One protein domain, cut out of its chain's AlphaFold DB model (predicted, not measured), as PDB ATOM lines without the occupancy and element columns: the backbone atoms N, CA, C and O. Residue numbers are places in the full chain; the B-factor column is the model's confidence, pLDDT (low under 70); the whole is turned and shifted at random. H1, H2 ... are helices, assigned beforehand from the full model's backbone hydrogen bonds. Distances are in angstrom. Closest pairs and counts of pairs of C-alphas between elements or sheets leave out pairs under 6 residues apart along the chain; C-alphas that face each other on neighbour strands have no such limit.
ATOM      1  N   ALA A 142      37.901  21.581 -10.116       86.50
ATOM      2  CA  ALA A 142      36.954  20.762  -9.367       86.50
ATOM      3  C   ALA A 142      36.480  19.540 -10.177       86.50
ATOM      4  O   ALA A 142      36.080  19.667 -11.335       86.50
ATOM      5  N   ARG A 143      36.426  18.365  -9.525       87.50
ATOM      6  CA  ARG A 143      35.930  17.093 -10.103       87.50
ATOM      7  C   ARG A 143      36.671  16.682 -11.382       87.50
ATOM      8  O   ARG A 143      36.060  16.196 -12.335       87.50
ATOM      9  N   LEU A 144      37.983  16.915 -11.398       91.94
ATOM     10  CA  LEU A 144      38.859  16.628 -12.527       91.94
ATOM     11  C   LEU A 144      38.741  15.175 -13.019       91.94
ATOM     12  O   LEU A 144      38.617  14.956 -14.224       91.94
ATOM     13  N   ASP A 145      38.693  14.209 -12.101       90.19
ATOM     14  CA  ASP A 145      38.435  12.785 -12.353       90.19
ATOM     15  C   ASP A 145      37.248  12.529 -13.295       90.19
ATOM     16  O   ASP A 145      37.318  11.688 -14.196       90.19
ATOM     17  N   LEU A 146      36.161  13.283 -13.125       89.62
ATOM     18  CA  LEU A 146      34.943  13.128 -13.918       89.62
ATOM     19  C   LEU A 146      34.952  13.928 -15.212       89.62
ATOM     20  O   LEU A 146      34.170  13.618 -16.109       89.62
ATOM     21  N   LEU A 147      35.775  14.971 -15.300       91.94
ATOM     22  CA  LEU A 147      35.859  15.840 -16.475       91.94
ATOM     23  C   LEU A 147      36.908  15.363 -17.480       91.94
ATOM     24  O   LEU A 147      36.776  15.642 -18.666       91.94
ATOM     25  N   MET A 148      37.884  14.577 -17.027       92.38
ATOM     26  CA  MET A 148      39.004  14.063 -17.820       92.38
ATOM     27  C   MET A 148      38.573  13.425 -19.151       92.38
ATOM     28  O   MET A 148      39.213  13.623 -20.181       92.38
ATOM     29  N   LYS A 149      37.463  12.673 -19.128       92.75
ATOM     30  CA  LYS A 149      36.923  11.913 -20.272       92.75
ATOM     31  C   LYS A 149      35.687  12.559 -20.907       92.75
ATOM     32  O   LYS A 149      35.078  11.972 -21.796       92.75
ATOM     33  N   VAL A 150      35.287  13.744 -20.448       92.88
ATOM     34  CA  VAL A 150      34.156  14.467 -21.036       92.88
ATOM     35  C   VAL A 150      34.624  15.115 -22.341       92.88
ATOM     36  O   VAL A 150      35.695  15.725 -22.354       92.88
ATOM     37  N   PRO A 151      33.855  14.994 -23.438       91.88
ATOM     38  CA  PRO A 151      34.199  15.655 -24.687       91.88
ATOM     39  C   PRO A 151      34.188  17.175 -24.507       91.88
ATOM     40  O   PRO A 151      33.237  17.746 -23.965       91.88
ATOM     41  N   LEU A 152      35.258  17.816 -24.969       91.56
ATOM     42  CA  LEU A 152      35.381  19.266 -25.034       91.56
ATOM     43  C   LEU A 152      34.818  19.783 -26.369       91.56
ATOM     44  O   LEU A 152      34.355  19.020 -27.226       91.56
ATOM     45  N   LEU A 153      34.880  21.100 -26.565       80.81
ATOM     46  CA  LEU A 153      34.638  21.721 -27.867       80.81
ATOM     47  C   LEU A 153      35.592  21.089 -28.902       80.81
ATOM     48  O   LEU A 153      36.809  21.082 -28.723       80.81
ATOM     49  N   GLY A 154      35.027  20.487 -29.951       79.06
ATOM     50  CA  GLY A 154      35.776  19.697 -30.941       79.06
ATOM     51  C   GLY A 154      35.666  18.175 -30.785       79.06
ATOM     52  O   GLY A 154      36.251  17.446 -31.579       79.06
ATOM     53  N   GLY A 155      34.906  17.672 -29.806       87.81
ATOM     54  CA  GLY A 155      34.510  16.259 -29.715       87.81
ATOM     55  C   GLY A 155      35.542  15.316 -29.089       87.81
ATOM     56  O   GLY A 155      35.166  14.235 -28.644       87.81
ATOM     57  N   SER A 156      36.808  15.721 -28.988       92.44
ATOM     58  CA  SER A 156      37.832  15.007 -28.220       92.44
ATOM     59  C   SER A 156      37.795  15.396 -26.740       92.44
ATOM     60  O   SER A 156      37.502  16.542 -26.385       92.44
ATOM     61  N   SER A 157      38.074  14.437 -25.855       95.25
ATOM     62  CA  SER A 157      38.221  14.723 -24.426       95.25
ATOM     63  C   SER A 157      39.604  15.300 -24.113       95.25
ATOM     64  O   SER A 157      40.541  15.169 -24.906       95.25
ATOM     65  N   PHE A 158      39.759  15.905 -22.929       94.88
ATOM     66  CA  PHE A 158      41.079  16.333 -22.458       94.88
ATOM     67  C   PHE A 158      42.058  15.151 -22.401       94.88
ATOM     68  O   PHE A 158      43.200  15.276 -22.839       94.88
ATOM     69  N   PHE A 159      41.596  13.978 -21.953       95.38
ATOM     70  CA  PHE A 159      42.399  12.755 -21.944       95.38
ATOM     71  C   PHE A 159      42.896  12.359 -23.340       95.38
ATOM     72  O   PHE A 159      44.056  11.980 -23.494       95.38
ATOM     73  N   ASP A 160      42.046  12.458 -24.362       94.50
ATOM     74  CA  ASP A 160      42.426  12.103 -25.734       94.50
ATOM     75  C   ASP A 160      43.474  13.061 -26.297       94.50
ATOM     76  O   ASP A 160      44.425  12.612 -26.942       94.50
ATOM     77  N   ARG A 161      43.324  14.360 -26.020       94.31
ATOM     78  CA  ARG A 161      44.287  15.398 -26.408       94.31
ATOM     79  C   ARG A 161      45.619  15.229 -25.675       94.31
ATOM     80  O   ARG A 161      46.673  15.276 -26.302       94.31
ATOM     81  N   LEU A 162      45.580  14.908 -24.382       94.25
ATOM     82  CA  LEU A 162      46.769  14.582 -23.592       94.25
ATOM     83  C   LEU A 162      47.457  13.304 -24.090       94.25
ATOM     84  O   LEU A 162      48.678  13.202 -24.066       94.25
ATOM     85  N   ARG A 163      46.704  12.315 -24.568       94.12
ATOM     86  CA  ARG A 163      47.279  11.089 -25.135       94.12
ATOM     87  C   ARG A 163      47.947  11.323 -26.491       94.12
ATOM     88  O   ARG A 163      48.959  10.693 -26.783       94.12
ATOM     89  N   GLN A 164      47.356  12.176 -27.321       92.62
ATOM     90  CA  GLN A 164      47.849  12.494 -28.667       92.62
ATOM     91  C   GLN A 164      48.909  13.598 -28.669       92.62
ATOM     92  O   GLN A 164      49.564  13.800 -29.685       92.62
ATOM     93  N   ASP A 165      49.094  14.257 -27.524       90.56
ATOM     94  CA  ASP A 165      49.940  15.437 -27.359       90.56
ATOM     95  C   ASP A 165      49.548  16.598 -28.283       90.56
ATOM     96  O   ASP A 165      50.382  17.308 -28.837       90.56
ATOM     97  N   GLU A 166      48.241  16.779 -28.464       91.31
ATOM     98  CA  GLU A 166      47.685  17.739 -29.409       91.31
ATOM     99  C   GLU A 166      46.912  18.832 -28.670       91.31
ATOM    100  O   GLU A 166      45.929  18.556 -27.979       91.31
ATOM    101  N   ASN A 167      47.338  20.088 -28.843       91.38
ATOM    102  CA  ASN A 167      46.658  21.278 -28.315       91.38
ATOM    103  C   ASN A 167      46.291  21.162 -26.820       91.38
ATOM    104  O   ASN A 167      45.207  21.571 -26.399       91.38
ATOM    105  N   VAL A 168      47.188  20.585 -26.010       93.06
ATOM    106  CA  VAL A 168      46.976  20.351 -24.569       93.06
ATOM    107  C   VAL A 168      46.694  21.646 -23.788       93.06
ATOM    108  O   VAL A 168      45.758  21.627 -22.986       93.06
ATOM    109  N   PRO A 169      47.389  22.780 -24.029       93.12
ATOM    110  CA  PRO A 169      47.093  24.031 -23.324       93.12
ATOM    111  C   PRO A 169      45.668  24.542 -23.578       93.12
ATOM    112  O   PRO A 169      44.940  24.861 -22.642       93.12
ATOM    113  N   GLU A 170      45.223  24.531 -24.837       92.62
ATOM    114  CA  GLU A 170      43.855  24.925 -25.206       92.62
ATOM    115  C   GLU A 170      42.818  23.990 -24.563       92.62
ATOM    116  O   GLU A 170      41.788  24.429 -24.045       92.62
ATOM    117  N   ALA A 171      43.104  22.686 -24.552       93.38
ATOM    118  CA  ALA A 171      42.254  21.694 -23.910       93.38
ATOM    119  C   ALA A 171      42.127  21.931 -22.400       93.38
ATOM    120  O   ALA A 171      41.046  21.744 -21.838       93.38
ATOM    121  N   LEU A 172      43.222  22.332 -21.746       93.81
ATOM    122  CA  LEU A 172      43.253  22.630 -20.319       93.81
ATOM    123  C   LEU A 172      42.400  23.859 -19.993       93.81
ATOM    124  O   LEU A 172      41.608  23.821 -19.053       93.81
ATOM    125  N   ASP A 173      42.494  24.918 -20.792       93.31
ATOM    126  CA  ASP A 173      41.662  26.109 -20.601       93.31
ATOM    127  C   ASP A 173      40.176  25.798 -20.830       93.31
ATOM    128  O   ASP A 173      39.323  26.175 -20.019       93.31
ATOM    129  N   ALA A 174      39.846  25.013 -21.860       92.81
ATOM    130  CA  ALA A 174      38.480  24.537 -22.076       92.81
ATOM    131  C   ALA A 174      37.956  23.699 -20.893       92.81
ATOM    132  O   ALA A 174      36.788  23.821 -20.509       92.81
ATOM    133  N   LEU A 175      38.816  22.878 -20.280       93.94
ATOM    134  CA  LEU A 175      38.478  22.075 -19.105       93.94
ATOM    135  C   LEU A 175      38.154  22.948 -17.882       93.94
ATOM    136  O   LEU A 175      37.194  22.664 -17.163       93.94
ATOM    137  N   VAL A 176      38.905  24.031 -17.678       93.62
ATOM    138  CA  VAL A 176      38.693  25.008 -16.592       93.62
ATOM    139  C   VAL A 176      37.385  25.777 -16.782       93.62
ATOM    140  O   VAL A 176      36.628  26.003 -15.830       93.62
ATOM    141  N   HIS A 177      37.075  26.158 -18.022       92.06
ATOM    142  CA  HIS A 177      35.787  26.770 -18.342       92.06
ATOM    143  C   HIS A 177      34.629  25.807 -18.057       92.06
ATOM    144  O   HIS A 177      33.656  26.191 -17.402       92.06
ATOM    145  N   LEU A 178      34.761  24.541 -18.463       91.00
ATOM    146  CA  LEU A 178      33.755  23.509 -18.217       91.00
ATOM    147  C   LEU A 178      33.544  23.237 -16.718       91.00
ATOM    148  O   LEU A 178      32.401  23.083 -16.276       91.00
ATOM    149  N   SER A 179      34.618  23.174 -15.922       92.25
ATOM    150  CA  SER A 179      34.502  22.971 -14.472       92.25
ATOM    151  C   SER A 179      33.779  24.138 -13.804       92.25
ATOM    152  O   SER A 179      32.894  23.926 -12.971       92.25
ATOM    153  N   SER A 180      34.101  25.365 -14.215       89.38
ATOM    154  CA  SER A 180      33.491  26.588 -13.689       89.38
ATOM    155  C   SER A 180      31.994  26.665 -14.003       89.38
ATOM    156  O   SER A 180      31.188  26.921 -13.103       89.38
ATOM    157  N   ASP A 181      31.600  26.368 -15.242       88.50
ATOM    158  CA  ASP A 181      30.196  26.363 -15.676       88.50
ATOM    159  C   ASP A 181      29.355  25.311 -14.921       88.50
ATOM    160  O   ASP A 181      28.270  25.590 -14.389       88.50
ATOM    161  N   ARG A 182      29.898  24.098 -14.751       86.19
ATOM    162  CA  ARG A 182      29.235  23.045 -13.962       86.19
ATOM    163  C   ARG A 182      29.058  23.434 -12.496       86.19
ATOM    164  O   ARG A 182      28.022  23.132 -11.904       86.19
ATOM    165  N   MET A 183      30.026  24.120 -11.895       84.50
ATOM    166  CA  MET A 183      29.887  24.601 -10.518       84.50
ATOM    167  C   MET A 183      28.793  25.665 -10.388       84.50
ATOM    168  O   MET A 183      28.012  25.632  -9.432       84.50
ATOM    169  N   GLN A 184      28.708  26.594 -11.342       83.88
ATOM    170  CA  GLN A 184      27.689  27.645 -11.335       83.88
ATOM    171  C   GLN A 184      26.281  27.072 -11.518       83.88
ATOM    172  O   GLN A 184      25.373  27.429 -10.765       83.88
ATOM    173  N   SER A 185      26.101  26.126 -12.441       83.00
ATOM    174  CA  SER A 185      24.799  25.486 -12.675       83.00
ATOM    175  C   SER A 185      24.313  24.658 -11.476       83.00
ATOM    176  O   SER A 185      23.128  24.713 -11.131       83.00
ATOM    177  N   VAL A 186      25.207  23.949 -10.776       81.44
ATOM    178  CA  VAL A 186      24.863  23.250  -9.522       81.44
ATOM    179  C   VAL A 186      24.437  24.243  -8.437       81.44
ATOM    180  O   VAL A 186      23.420  24.024  -7.773       81.44
ATOM    181  N   ARG A 187      25.160  25.361  -8.282       77.44
ATOM    182  CA  ARG A 187      24.803  26.419  -7.320       77.44
ATOM    183  C   ARG A 187      23.449  27.053  -7.642       77.44
ATOM    184  O   ARG A 187      22.620  27.181  -6.745       77.44
ATOM    185  N   ALA A 188      23.191  27.388  -8.905       79.12
ATOM    186  CA  ALA A 188      21.922  27.978  -9.336       79.12
ATOM    187  C   ALA A 188      20.726  27.052  -9.048       79.12
ATOM    188  O   ALA A 188      19.696  27.500  -8.539       79.12
ATOM    189  N   ARG A 189      20.876  25.741  -9.288       78.00
ATOM    190  CA  ARG A 189      19.844  24.742  -8.963       78.00
ATOM    191  C   ARG A 189      19.578  24.641  -7.462       78.00
ATOM    192  O   ARG A 189      18.419  24.580  -7.069       78.00
ATOM    193  N   ALA A 190      20.625  24.665  -6.637       77.00
ATOM    194  CA  ALA A 190      20.490  24.612  -5.181       77.00
ATOM    195  C   ALA A 190      19.771  25.842  -4.593       77.00
ATOM    196  O   ALA A 190      19.116  25.739  -3.558       77.00
ATOM    197  N   ILE A 191      19.878  27.001  -5.252       76.81
ATOM    198  CA  ILE A 191      19.148  28.218  -4.870       76.81
ATOM    199  C   ILE A 191      17.680  28.115  -5.310       76.81
ATOM    200  O   ILE A 191      16.781  28.425  -4.532       76.81
ATOM    201  N   SER A 192      17.420  27.615  -6.523       73.38
ATOM    202  CA  SER A 192      16.055  27.466  -7.054       73.38
ATOM    203  C   SER A 192      15.189  26.471  -6.274       73.38
ATOM    204  O   SER A 192      13.968  26.617  -6.269       73.38
ATOM    205  N   THR A 193      15.776  25.460  -5.629       64.69
ATOM    206  CA  THR A 193      15.032  24.485  -4.813       64.69
ATOM    207  C   THR A 193      14.671  25.000  -3.417       64.69
ATOM    208  O   THR A 193      13.914  24.336  -2.714       64.69
ATOM    209  N   ARG A 194      15.140  26.191  -3.018       58.53
ATOM    210  CA  ARG A 194      14.775  26.868  -1.760       58.53
ATOM    211  C   ARG A 194      13.714  27.961  -1.957       58.53
ATOM    212  O   ARG A 194      13.798  29.015  -1.332       58.53
TER     213      ARG A 194
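This is residues 142 to 194 of the 211 residues of the protein "HTH cro/C1-type domain-containing protein" of Terriglobus roseus (UniProt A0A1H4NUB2). One long helix, H3, makes the length of a rod, and the shorter H2 folds back beside its first part as a helical hairpin. The very short H1 lies farther along the same side of H3, and residues 184 to 194 stick out beyond this body. The printed part has 53 residues with three named helices, in the order H1, H2, H3, and no named strand; the class is all helix. The whole is loose, with a radius of gyration of the C-alphas of 13.0 A, and spans 45 by 17 by 16 A.

H1, residues 144 to 147, only just touches H3, residues 168 to 192, with 3 pairs of C-alphas within 8 A. The closest C-alphas are those of Leu 147 and Leu 175, 7.3 A apart, and H3 takes part with residues 175 to 179 alone. H1 is close to but not clearly touching H2, residues 158 to 164; their closest C-alphas, those of Leu 147 and Phe 158, are 8.0 A apart. H2 and H3 touch and form a helical hairpin, at a shallow tilt of 13 degrees, opposite ways. Their closest C-alphas are those of Phe 158 and Ala 171, 5.7 A apart, and H3 touches H2 with residues 168 to 175 alone. In H2 and H3 every O i to N i+4 pair is within hydrogen-bond range; H1 is too short for such a pair, and its 1 pair of O i and N i+3 is within range.

H1, residues 144 to 147, begins at C-alpha 144, (38.859, 16.628, -12.527). H2, residues 158 to 164, measures 10.0 A from first to last C-alpha and begins at (41.079, 16.333, -22.458). H3, residues 168 to 192, measures 36.2 A and ends at C-alpha 192, (16.055, 27.466, -7.054).

The two C-alphas farthest apart, those of Gln 164 and Arg 194, are 45.0 A apart. Without residues 184 to 194, which stand free, the body spans 28 by 16 by 15 A. The printed part has no cut; the link from H1 to H2 is short and that from H2 to H3 is tight. The mean pLDDT of the printed part is 88.0, and residues 193 to 194 are under 70.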